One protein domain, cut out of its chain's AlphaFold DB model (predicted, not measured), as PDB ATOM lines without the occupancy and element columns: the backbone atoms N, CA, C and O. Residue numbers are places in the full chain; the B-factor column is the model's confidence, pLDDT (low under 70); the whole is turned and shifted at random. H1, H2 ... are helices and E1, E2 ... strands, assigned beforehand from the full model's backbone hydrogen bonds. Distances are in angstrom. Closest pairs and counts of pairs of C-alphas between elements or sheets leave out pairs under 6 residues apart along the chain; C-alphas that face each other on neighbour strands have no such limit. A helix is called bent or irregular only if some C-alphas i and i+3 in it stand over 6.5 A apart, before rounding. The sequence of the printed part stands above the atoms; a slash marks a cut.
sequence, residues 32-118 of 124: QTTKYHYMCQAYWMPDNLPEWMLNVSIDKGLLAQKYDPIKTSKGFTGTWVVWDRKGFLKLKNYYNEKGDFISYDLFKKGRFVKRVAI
ATOM      1  N   GLN A  32      96.588  91.872  98.142       86.19
ATOM      2  CA  GLN A  32      97.916  92.415  98.431       86.19
ATOM      3  C   GLN A  32      98.756  91.536  99.376       86.19
ATOM      4  O   GLN A  32      99.889  91.895  99.682       86.19
ATOM      5  N   THR A  33      98.244  90.381  99.820       85.75
ATOM      6  CA  THR A  33      98.960  89.483 100.746       85.75
ATOM      7  C   THR A  33     100.211  88.867 100.117       85.75
ATOM      8  O   THR A  33     101.282  88.856 100.720       85.75
ATOM      9  N   THR A  34     100.102  88.345  98.892       90.69
ATOM     10  CA  THR A  34     101.238  87.774  98.154       90.69
ATOM     11  C   THR A  34     101.090  87.997  96.653       90.69
ATOM     12  O   THR A  34      99.989  88.189  96.137       90.69
ATOM     13  N   LYS A  35     102.205  87.877  95.923       92.94
ATOM     14  CA  LYS A  35     102.220  87.880  94.453       92.94
ATOM     15  C   LYS A  35     101.223  86.878  93.853       92.94
ATOM     16  O   LYS A  35     100.496  87.223  92.929       92.94
ATOM     17  N   TYR A  36     101.197  85.643  94.353       92.81
ATOM     18  CA  TYR A  36     100.332  84.602  93.790       92.81
ATOM     19  C   TYR A  36      98.867  84.806  94.148       92.81
ATOM     20  O   TYR A  36      98.010  84.533  93.317       92.81
ATOM     21  N   HIS A  37      98.575  85.334  95.337       89.56
ATOM     22  CA  HIS A  37      97.211  85.698  95.716       89.56
ATOM     23  C   HIS A  37      96.666  86.789  94.791       89.56
ATOM     24  O   HIS A  37      95.582  86.627  94.231       89.56
ATOM     25  N   TYR A  38      97.474  87.822  94.525       88.56
ATOM     26  CA  TYR A  38      97.154  88.848  93.536       88.56
ATOM     27  C   TYR A  38      96.874  88.243  92.158       88.56
ATOM     28  O   TYR A  38      95.836  88.509  91.566       88.56
ATOM     29  N   MET A  39      97.784  87.411  91.643       89.94
ATOM     30  CA  MET A  39      97.628  86.808  90.315       89.94
ATOM     31  C   MET A  39      96.411  85.880  90.234       89.94
ATOM     32  O   MET A  39      95.730  85.861  89.211       89.94
ATOM     33  N   CYS A  40      96.122  85.145  91.308       89.12
ATOM     34  CA  CYS A  40      94.954  84.282  91.396       89.12
ATOM     35  C   CYS A  40      93.670  85.099  91.247       89.12
ATOM     36  O   CYS A  40      92.901  84.844  90.325       89.12
ATOM     37  N   GLN A  41      93.491  86.134  92.072       87.00
ATOM     38  CA  GLN A  41      92.294  86.976  92.031       87.00
ATOM     39  C   GLN A  41      92.204  87.827  90.755       87.00
ATOM     40  O   GLN A  41      91.115  88.000  90.228       87.00
ATOM     41  N   ALA A  42      93.327  88.341  90.240       83.94
ATOM     42  CA  ALA A  42      93.345  89.264  89.101       83.94
ATOM     43  C   ALA A  42      93.295  88.584  87.724       83.94
ATOM     44  O   ALA A  42      92.937  89.227  86.739       83.94
ATOM     45  N   TYR A  43      93.743  87.327  87.619       87.31
ATOM     46  CA  TYR A  43      93.938  86.674  86.321       87.31
ATOM     47  C   TYR A  43      93.356  85.275  86.226       87.31
ATOM     48  O   TYR A  43      92.858  84.923  85.164       87.31
ATOM     49  N   TRP A  44      93.444  84.456  87.272       89.50
ATOM     50  CA  TRP A  44      93.000  83.062  87.178       89.50
ATOM     51  C   TRP A  44      91.536  82.897  87.563       89.50
ATOM     52  O   TRP A  44      90.814  82.181  86.883       89.50
ATOM     53  N   MET A  45      91.075  83.581  88.607       88.19
ATOM     54  CA  MET A  45      89.674  83.549  89.013       88.19
ATOM     55  C   MET A  45      88.737  84.095  87.926       88.19
ATOM     56  O   MET A  45      87.801  83.372  87.597       88.19
ATOM     57  N   PRO A  46      88.990  85.263  87.298       85.81
ATOM     58  CA  PRO A  46      88.115  85.772  86.239       85.81
ATOM     59  C   PRO A  46      88.001  84.836  85.030       85.81
ATOM     60  O   PRO A  46      86.957  84.777  84.393       85.81
ATOM     61  N   ASP A  47      89.057  84.070  84.735       87.38
ATOM     62  CA  ASP A  47      89.077  83.118  83.619       87.38
ATOM     63  C   ASP A  47      88.346  81.796  83.929       87.38
ATOM     64  O   ASP A  47      87.986  81.071  83.004       87.38
ATOM     65  N   ASN A  48      88.193  81.432  85.208       90.25
ATOM     66  CA  ASN A  48      87.767  80.085  85.617       90.25
ATOM     67  C   ASN A  48      86.509  80.060  86.493       90.25
ATOM     68  O   ASN A  48      85.954  78.986  86.724       90.25
ATOM     69  N   LEU A  49      86.067  81.204  87.011       86.88
ATOM     70  CA  LEU A  49      84.889  81.306  87.861       86.88
ATOM     71  C   LEU A  49      83.754  82.026  87.134       86.88
ATOM     72  O   LEU A  49      83.999  82.917  86.321       86.88
ATOM     73  N   PRO A  50      82.497  81.671  87.435       87.81
ATOM     74  CA  PRO A  50      81.361  82.383  86.881       87.81
ATOM     75  C   PRO A  50      81.309  83.818  87.417       87.81
ATOM     76  O   PRO A  50      81.661  84.079  88.567       87.81
ATOM     77  N   GLU A  51      80.809  84.742  86.596       82.12
ATOM     78  CA  GLU A  51      80.814  86.187  86.873       82.12
ATOM     79  C   GLU A  51      80.191  86.556  88.230       82.12
ATOM     80  O   GLU A  51      80.693  87.432  88.926       82.12
ATOM     81  N   TRP A  52      79.151  85.837  88.664       82.00
ATOM     82  CA  TRP A  52      78.496  86.070  89.956       82.00
ATOM     83  C   TRP A  52      79.385  85.763  91.176       82.00
ATOM     84  O   TRP A  52      79.103  86.250  92.268       82.00
ATOM     85  N   MET A  53      80.448  84.969  91.010       81.31
ATOM     86  CA  MET A  53      81.458  84.702  92.045       81.31
ATOM     87  C   MET A  53      82.590  85.730  92.040       81.31
ATOM     88  O   MET A  53      83.394  85.762  92.975       81.31
ATOM     89  N   LEU A  54      82.695  86.549  90.992       79.12
ATOM     90  CA  LEU A  54      83.736  87.556  90.887       79.12
ATOM     91  C   LEU A  54      83.340  88.770  91.720       79.12
ATOM     92  O   LEU A  54      82.258  89.343  91.576       79.12
ATOM     93  N   ASN A  55      84.238  89.202  92.605       64.94
ATOM     94  CA  ASN A  55      84.047  90.468  93.288       64.94
ATOM     95  C   ASN A  55      84.317  91.602  92.290       64.94
ATOM     96  O   ASN A  55      85.453  92.037  92.103       64.94
ATOM     97  N   VAL A  56      83.239  92.094  91.675       55.91
ATOM     98  CA  VAL A  56      83.230  93.143  90.644       55.91
ATOM     99  C   VAL A  56      84.007  94.396  91.067       55.91
ATOM    100  O   VAL A  56      84.494  95.130  90.213       55.91
ATOM    101  N   SER A  57      84.165  94.662  92.367       53.88
ATOM    102  CA  SER A  57      84.954  95.799  92.863       53.88
ATOM    103  C   SER A  57      86.474  95.591  92.765       53.88
ATOM    104  O   SER A  57      87.198  96.546  92.480       53.88
ATOM    105  N   ILE A  58      86.954  94.350  92.909       54.62
ATOM    106  CA  ILE A  58      88.358  93.971  92.701       54.62
ATOM    107  C   ILE A  58      88.667  93.993  91.203       54.62
ATOM    108  O   ILE A  58      89.636  94.629  90.793       54.62
ATOM    109  N   ASP A  59      87.784  93.419  90.378       49.88
ATOM    110  CA  ASP A  59      87.942  93.428  88.922       49.88
ATOM    111  C   ASP A  59      87.824  94.830  88.339       49.88
ATOM    112  O   ASP A  59      88.653  95.225  87.532       49.88
ATOM    113  N   LYS A  60      86.871  95.653  88.784       46.91
ATOM    114  CA  LYS A  60      86.809  97.042  88.324       46.91
ATOM    115  C   LYS A  60      87.973  97.866  88.845       46.91
ATOM    116  O   LYS A  60      88.391  98.720  88.100       46.91
ATOM    117  N   GLY A  61      88.552  97.633  90.024       47.59
ATOM    118  CA  GLY A  61      89.767  98.343  90.460       47.59
ATOM    119  C   GLY A  61      91.033  97.914  89.702       47.59
ATOM    120  O   GLY A  61      91.866  98.745  89.340       47.59
ATOM    121  N   LEU A  62      91.160  96.620  89.398       49.59
ATOM    122  CA  LEU A  62      92.277  96.030  88.647       49.59
ATOM    123  C   LEU A  62      92.191  96.290  87.137       49.59
ATOM    124  O   LEU A  62      93.214  96.507  86.487       49.59
ATOM    125  N   LEU A  63      90.980  96.309  86.578       42.59
ATOM    126  CA  LEU A  63      90.698  96.676  85.191       42.59
ATOM    127  C   LEU A  63      90.589  98.197  85.025       42.59
ATOM    128  O   LEU A  63      91.025  98.709  83.997       42.59
ATOM    129  N   ALA A  64      90.102  98.949  86.023       41.91
ATOM    130  CA  ALA A  64      90.161 100.415  86.008       41.91
ATOM    131  C   ALA A  64      91.587 100.918  86.157       41.91
ATOM    132  O   ALA A  64      91.851 101.985  85.638       41.91
ATOM    133  N   GLN A  65      92.549 100.159  86.696       48.28
ATOM    134  CA  GLN A  65      93.971 100.516  86.559       48.28
ATOM    135  C   GLN A  65      94.451 100.602  85.099       48.28
ATOM    136  O   GLN A  65      95.520 101.154  84.841       48.28
ATOM    137  N   LYS A  66      93.678 100.096  84.127       40.41
ATOM    138  CA  LYS A  66      93.915 100.361  82.702       40.41
ATOM    139  C   LYS A  66      93.651 101.834  82.327       40.41
ATOM    140  O   LYS A  66      94.157 102.263  81.296       40.41
ATOM    141  N   TYR A  67      92.916 102.594  83.147       34.62
ATOM    142  CA  TYR A  67      92.487 103.975  82.874       34.62
ATOM    143  C   TYR A  67      92.583 104.966  84.053       34.62
ATOM    144  O   TYR A  67      92.587 106.164  83.798       34.62
ATOM    145  N   ASP A  68      92.689 104.525  85.308       39.41
ATOM    146  CA  ASP A  68      92.690 105.399  86.482       39.41
ATOM    147  C   ASP A  68      93.374 104.721  87.698       39.41
ATOM    148  O   ASP A  68      92.785 103.857  88.357       39.41
ATOM    149  N   PRO A  69      94.641 105.055  88.012       45.50
ATOM    150  CA  PRO A  69      95.382 104.470  89.135       45.50
ATOM    151  C   PRO A  69      94.862 104.888  90.528       45.50
ATOM    152  O   PRO A  69      95.426 104.445  91.527       45.50
ATOM    153  N   ILE A  70      93.814 105.719  90.607       46.47
ATOM    154  CA  ILE A  70      93.501 106.562  91.775       46.47
ATOM    155  C   ILE A  70      92.420 105.969  92.699       46.47
ATOM    156  O   ILE A  70      92.282 106.397  93.842       46.47
ATOM    157  N   LYS A  71      91.666 104.949  92.275       47.91
ATOM    158  CA  LYS A  71      90.585 104.371  93.098       47.91
ATOM    159  C   LYS A  71      90.987 103.049  93.746       47.91
ATOM    160  O   LYS A  71      90.411 102.003  93.458       47.91
ATOM    161  N   THR A  72      91.969 103.089  94.642       55.47
ATOM    162  CA  THR A  72      92.068 102.059  95.687       55.47
ATOM    163  C   THR A  72      90.850 102.144  96.608       55.47
ATOM    164  O   THR A  72      90.170 103.172  96.683       55.47
ATOM    165  N   SER A  73      90.524 101.040  97.288       53.25
ATOM    166  CA  SER A  73      89.511 101.040  98.347       53.25
ATOM    167  C   SER A  73      89.789 102.210  99.294       53.25
ATOM    168  O   SER A  73      90.910 102.311  99.796       53.25
ATOM    169  N   LYS A  74      88.804 103.096  99.504       52.12
ATOM    170  CA  LYS A  74      88.920 104.250 100.411       52.12
ATOM    171  C   LYS A  74      89.648 103.833 101.698       52.12
ATOM    172  O   LYS A  74      89.184 102.922 102.377       52.12
ATOM    173  N   GLY A  75      90.771 104.484 102.003       59.44
ATOM    174  CA  GLY A  75      91.541 104.243 103.229       59.44
ATOM    175  C   GLY A  75      92.650 103.186 103.145       59.44
ATOM    176  O   GLY A  75      93.165 102.793 104.186       59.44
ATOM    177  N   PHE A  76      93.047 102.716 101.955       70.62
ATOM    178  CA  PHE A  76      94.270 101.914 101.842       70.62
ATOM    179  C   PHE A  76      95.502 102.778 102.135       70.62
ATOM    180  O   PHE A  76      95.793 103.718 101.398       70.62
ATOM    181  N   THR A  77      96.244 102.431 103.182       75.31
ATOM    182  CA  THR A  77      97.515 103.062 103.543       75.31
ATOM    183  C   THR A  77      98.673 102.131 103.171       75.31
ATOM    184  O   THR A  77      98.567 100.907 103.260       75.31
ATOM    185  N   GLY A  78      99.793 102.694 102.710       82.12
ATOM    186  CA  GLY A  78     100.988 101.922 102.356       82.12
ATOM    187  C   GLY A  78     101.194 101.722 100.853       82.12
ATOM    188  O   GLY A  78     100.967 102.627 100.053       82.12
ATOM    189  N   THR A  79     101.720 100.554 100.466       88.44
ATOM    190  CA  THR A  79     102.139 100.276  99.079       88.44
ATOM    191  C   THR A  79     101.209  99.273  98.410       88.44
ATOM    192  O   THR A  79     101.120  98.128  98.844       88.44
ATOM    193  N   TRP A  80     100.570  99.676  97.315       87.19
ATOM    194  CA  TRP A  80      99.786  98.781  96.471       87.19
ATOM    195  C   TRP A  80     100.638  98.262  95.321       87.19
ATOM    196  O   TRP A  80     101.171  99.039  94.529       87.19
ATOM    197  N   VAL A  81     100.741  96.947  95.198       89.44
ATOM    198  CA  VAL A  81     101.598  96.263  94.237       89.44
ATOM    199  C   VAL A  81     100.751  95.592  93.159       89.44
ATOM    200  O   VAL A  81      99.758  94.923  93.435       89.44
ATOM    201  N   VAL A  82     101.171  95.767  91.909       88.44
ATOM    202  CA  VAL A  82     100.508  95.232  90.715       88.44
ATOM    203  C   VAL A  82     101.487  94.332  89.986       88.44
ATOM    204  O   VAL A  82     102.565  94.769  89.569       88.44
ATOM    205  N   TRP A  83     101.091  93.083  89.790       89.88
ATOM    206  CA  TRP A  83     101.850  92.084  89.045       89.88
ATOM    207  C   TRP A  83     101.192  91.846  87.692       89.88
ATOM    208  O   TRP A  83      99.990  92.015  87.568       89.88
ATOM    209  N   ASP A  84     101.952  91.463  86.671       91.06
ATOM    210  CA  ASP A  84     101.374  90.952  85.429       91.06
ATOM    211  C   ASP A  84     101.030  89.457  85.540       91.06
ATOM    212  O   ASP A  84     101.403  88.774  86.498       91.06
ATOM    213  N   ARG A  85     100.343  88.919  84.525       90.50
ATOM    214  CA  ARG A  85      99.990  87.490  84.447       90.50
ATOM    215  C   ARG A  85     101.215  86.560  84.405       90.50
ATOM    216  O   ARG A  85     101.100  85.388  84.742       90.50
ATOM    217  N   LYS A  86     102.390  87.059  84.008       93.69
ATOM    218  CA  LYS A  86     103.666  86.318  84.041       93.69
ATOM    219  C   LYS A  86     104.376  86.461  85.393       93.69
ATOM    220  O   LYS A  86     105.431  85.871  85.609       93.69
ATOM    221  N   GLY A  87     103.806  87.235  86.311       92.50
ATOM    222  CA  GLY A  87     104.352  87.503  87.625       92.50
ATOM    223  C   GLY A  87     105.491  88.523  87.646       92.50
ATOM    224  O   GLY A  87     106.240  88.564  88.624       92.50
ATOM    225  N   PHE A  88     105.656  89.334  86.606       95.38
ATOM    226  CA  PHE A  88     106.538  90.491  86.662       95.38
ATOM    227  C   PHE A  88     105.846  91.652  87.356       95.38
ATOM    228  O   PHE A  88     104.670  91.926  87.130       95.38
ATOM    229  N   LEU A  89     106.603  92.371  88.179       93.00
ATOM    230  CA  LEU A  89     106.129  93.613  88.765       93.00
ATOM    231  C   LEU A  89     105.833  94.622  87.643       93.00
ATOM    232  O   LEU A  89     106.647  94.774  86.727       93.00
ATOM    233  N   LYS A  90     104.673  95.284  87.717       90.50
ATOM    234  CA  LYS A  90     104.243  96.338  86.782       90.50
ATOM    235  C   LYS A  90     104.203  97.712  87.431       90.50
ATOM    236  O   LYS A  90     104.629  98.682  86.813       90.50
ATOM    237  N   LEU A  91     103.651  97.791  88.637       88.62
ATOM    238  CA  LEU A  91     103.360  99.057  89.299       88.62
ATOM    239  C   LEU A  91     103.474  98.890  90.813       88.62
ATOM    240  O   LEU A  91     103.064  97.862  91.359       88.62
ATOM    241  N   LYS A  92     104.001  99.913  91.481       91.44
ATOM    242  CA  LYS A  92     103.838 100.117  92.921       91.44
ATOM    243  C   LYS A  92     103.259 101.502  93.143       91.44
ATOM    244  O   LYS A  92     103.907 102.466  92.766       91.44
ATOM    245  N   ASN A  93     102.079 101.595  93.739       87.75
ATOM    246  CA  ASN A  93     101.472 102.863  94.137       87.75
ATOM    247  C   ASN A  93     101.724 103.088  95.623       87.75
ATOM    248  O   ASN A  93     101.577 102.159  96.417       87.75
ATOM    249  N   TYR A  94     102.075 104.310  95.989       87.12
ATOM    250  CA  TYR A  94     102.375 104.712  97.354       87.12
ATOM    251  C   TYR A  94     101.294 105.663  97.845       87.12
ATOM    252  O   TYR A  94     101.017 106.665  97.186       87.12
ATOM    253  N   TYR A  95     100.714 105.350  99.000       85.56
ATOM    254  CA  TYR A  95      99.668 106.137  99.641       85.56
ATOM    255  C   TYR A  95     100.137 106.632 101.007       85.56
ATOM    256  O   TYR A  95     100.893 105.939 101.695       85.56
ATOM    257  N   ASN A  96      99.689 107.823 101.401       85.94
ATOM    258  CA  ASN A  96      99.954 108.370 102.729       85.94
ATOM    259  C   ASN A  96      99.050 107.707 103.789       85.94
ATOM    260  O   ASN A  96      98.207 106.861 103.486       85.94
ATOM    261  N   GLU A  97      99.203 108.112 105.049       85.06
ATOM    262  CA  GLU A  97      98.397 107.607 106.172       85.06
ATOM    263  C   GLU A  97      96.906 107.969 106.077       85.06
ATOM    264  O   GLU A  97      96.072 107.332 106.714       85.06
ATOM    265  N   LYS A  98      96.557 108.967 105.261       83.12
ATOM    266  CA  LYS A  98      95.170 109.360 104.975       83.12
ATOM    267  C   LYS A  98      94.566 108.557 103.814       83.12
ATOM    268  O   LYS A  98      93.373 108.672 103.545       83.12
ATOM    269  N   GLY A  99      95.371 107.721 103.153       78.69
ATOM    270  CA  GLY A  99      94.994 106.971 101.959       78.69
ATOM    271  C   GLY A  99      95.061 107.787 100.666       78.69
ATOM    272  O   GLY A  99      94.575 107.322  99.636       78.69
ATOM    273  N   ASP A 100      95.662 108.979 100.694       82.62
ATOM    274  CA  ASP A 100      95.877 109.784  99.495       82.62
ATOM    275  C   ASP A 100      97.060 109.233  98.706       82.62
ATOM    276  O   ASP A 100      98.107 108.889  99.263       82.62
ATOM    277  N   PHE A 101      96.906 109.180  97.389       81.81
ATOM    278  CA  PHE A 101      97.966 108.770  96.484       81.81
ATOM    279  C   PHE A 101      99.114 109.800  96.479       81.81
ATOM    280  O   PHE A 101      98.882 110.994  96.307       81.81
ATOM    281  N   ILE A 102     100.358 109.335  96.625       86.69
ATOM    282  CA  ILE A 102     101.572 110.168  96.654       86.69
ATOM    283  C   ILE A 102     102.363 110.034  95.349       86.69
ATOM    284  O   ILE A 102     102.774 111.017  94.732       86.69
ATOM    285  N   SER A 103     102.668 108.795  94.964       88.75
ATOM    286  CA  SER A 103     103.556 108.496  93.840       88.75
ATOM    287  C   SER A 103     103.384 107.063  93.359       88.75
ATOM    288  O   SER A 103     102.779 106.232  94.042       88.75
ATOM    289  N   TYR A 104     103.928 106.759  92.182       88.12
ATOM    290  CA  TYR A 104     104.014 105.395  91.685       88.12
ATOM    291  C   TYR A 104     105.366 105.082  91.045       88.12
ATOM    292  O   TYR A 104     105.971 105.927  90.383       88.12
ATOM    293  N   ASP A 105     105.796 103.829  91.183       92.44
ATOM    294  CA  ASP A 105     106.926 103.253  90.457       92.44
ATOM    295  C   ASP A 105     106.417 102.369  89.325       92.44
ATOM    296  O   ASP A 105     105.659 101.422  89.551       92.44
ATOM    297  N   LEU A 106     106.861 102.659  88.103       90.06
ATOM    298  CA  LEU A 106     106.548 101.884  86.910       90.06
ATOM    299  C   LEU A 106     107.655 100.873  86.615       90.06
ATOM    300  O   LEU A 106     108.844 101.202  86.626       90.06
ATOM    301  N   PHE A 107     107.246  99.662  86.249       92.69
ATOM    302  CA  PHE A 107     108.134  98.564  85.903       92.69
ATOM    303  C   PHE A 107     107.787  97.991  84.523       92.69
ATOM    304  O   PHE A 107     106.621  97.874  84.143       92.69
ATOM    305  N   LYS A 108     108.810  97.582  83.765       92.50
ATOM    306  CA  LYS A 108     108.678  96.893  82.474       92.50
ATOM    307  C   LYS A 108     109.429  95.573  82.542       92.50
ATOM    308  O   LYS A 108     110.643  95.556  82.729       92.50
ATOM    309  N   LYS A 109     108.700  94.460  82.395       92.12
ATOM    310  CA  LYS A 109     109.240  93.096  82.567       92.12
ATOM    311  C   LYS A 109     109.990  92.941  83.905       92.12
ATOM    312  O   LYS A 109     111.083  92.390  83.953       92.12
ATOM    313  N   GLY A 110     109.432  93.513  84.977       90.44
ATOM    314  CA  GLY A 110     109.989  93.454  86.331       90.44
ATOM    315  C   GLY A 110     111.157  94.404  86.600       90.44
ATOM    316  O   GLY A 110     111.604  94.489  87.739       90.44
ATOM    317  N   ARG A 111     111.643  95.143  85.595       95.75
ATOM    318  CA  ARG A 111     112.706  96.142  85.769       95.75
ATOM    319  C   ARG A 111     112.106  97.517  86.001       95.75
ATOM    320  O   ARG A 111     111.161  97.886  85.307       95.75
ATOM    321  N   PHE A 112     112.663  98.257  86.954       95.88
ATOM    322  CA  PHE A 112     112.273  99.639  87.216       95.88
ATOM    323  C   PHE A 112     112.488 100.499  85.968       95.88
ATOM    324  O   PHE A 112     113.492 100.353  85.272       95.88
ATOM    325  N   VAL A 113     111.520 101.367  85.680       95.38
ATOM    326  CA  VAL A 113     111.559 102.289  84.541       95.38
ATOM    327  C   VAL A 113     111.630 103.723  85.032       95.38
ATOM    328  O   VAL A 113     112.527 104.457  84.635       95.38
ATOM    329  N   LYS A 114     110.667 104.130  85.861       92.06
ATOM    330  CA  LYS A 114     110.596 105.488  86.401       92.06
ATOM    331  C   LYS A 114     109.691 105.556  87.620       92.06
ATOM    332  O   LYS A 114     108.781 104.737  87.761       92.06
ATOM    333  N   ARG A 115     109.902 106.598  88.417       92.88
ATOM    334  CA  ARG A 115     108.984 107.064  89.453       92.88
ATOM    335  C   ARG A 115     108.252 108.301  88.954       92.88
ATOM    336  O   ARG A 115     108.856 109.140  88.292       92.88
ATOM    337  N   VAL A 116     106.972 108.414  89.281       88.31
ATOM    338  CA  VAL A 116     106.178 109.626  89.074       88.31
ATOM    339  C   VAL A 116     105.565 110.001  90.414       88.31
ATOM    340  O   VAL A 116     104.828 109.209  90.996       88.31
ATOM    341  N   ALA A 117     105.915 111.178  90.920       86.75
ATOM    342  CA  ALA A 117     105.323 111.752  92.122       86.75
ATOM    343  C   ALA A 117     104.290 112.807  91.724       86.75
ATOM    344  O   ALA A 117     104.443 113.448  90.683       86.75
ATOM    345  N   ILE A 118     103.251 112.981  92.538       75.81
ATOM    346  CA  ILE A 118     102.416 114.174  92.431       75.81
ATOM    347  C   ILE A 118     103.189 115.306  93.105       75.81
ATOM    348  O   ILE A 118     103.513 115.213  94.290       75.81
TER     349      ILE A 118
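Overview. This is residues 32 to 118 of the 124 residues of an uncharacterized protein of Planctomycetes bacterium (UniProt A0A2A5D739). A twisted four-stranded sheet makes one end of the domain, and two helices, H1 and H2, lie beyond its E1 edge, H1 grazing the sheet and H2 off it. The strands follow one another as a meander, each the antiparallel neighbour of the one before, and residues 47 to 52, at the end far from E4, stick out. The printed part has 87 residues with two named helices and four named strands, in the order H1 H2 E1 E2 E3 E4; the sheet runs E1 - E2 - E3 - E4, all antiparallel. The class is mixed, helices and strands. The whole is compact, with a radius of gyration of the C-alphas of 13.2 A and spans of 38 by 29 by 24 A.

Arrangement. The sheet is twisted, its C-alphas lying up to 4.0 A off the best plane. Inner strands E2, residues 89 to 95, and E3, residues 101 to 108, form a hairpin at 171 degrees, with N 94 and O 103 at 2.8 A. Edge strand E1, residues 78 to 83, forms a hairpin with E2 at 162 degrees, with N 80 and O 93 at 2.8 A. Edge strand E4, residues 111 to 117, forms a hairpin with E3 at 158 degrees, with N 106 and O 114 at 2.8 A. H1, residues 35 to 48, only grazes the sheet with its residues 35 to 43; the closest C-alphas of H1 and E1, those of Lys 35 and Trp 83, are 6.9 A apart. H2, residues 56 to 64, is not on the sheet. H1 and H2 only just touch, with 3 pairs of C-alphas within 8 A, H1 with residue 42 alone; the closest C-alphas are those of Ala 42 and Asp 59, 6.8 A. Their lines are about perpendicular, at 74 degrees. In H2 every O i to N i+4 pair is within hydrogen-bond range; in H1, 7 of 10 are.

Along the chain. E1 is 16.6 A long, E2 17.8 A, E3 21.3 A and E4 18.4 A, which ends at C-alpha 117 (105.323, 111.752, 92.122). H1 is 18.6 A long and begins at C-alpha 35 (102.220, 87.880, 94.453); it is irregular, but only just: C-alphas 42 and 45 are 6.8 A apart. H2 is 11.1 A long and begins at C-alpha 56 (83.230, 93.143, 90.644).

Size, cuts and confidence. The two C-alphas farthest apart, those of Pro 50 and Ile 118, are 38.5 A apart. The printed part has no cut. The link from H2 to E1, 13 residues, is long. The mean pLDDT of the printed part is 78.5, and residues 55 to 75 are under 70.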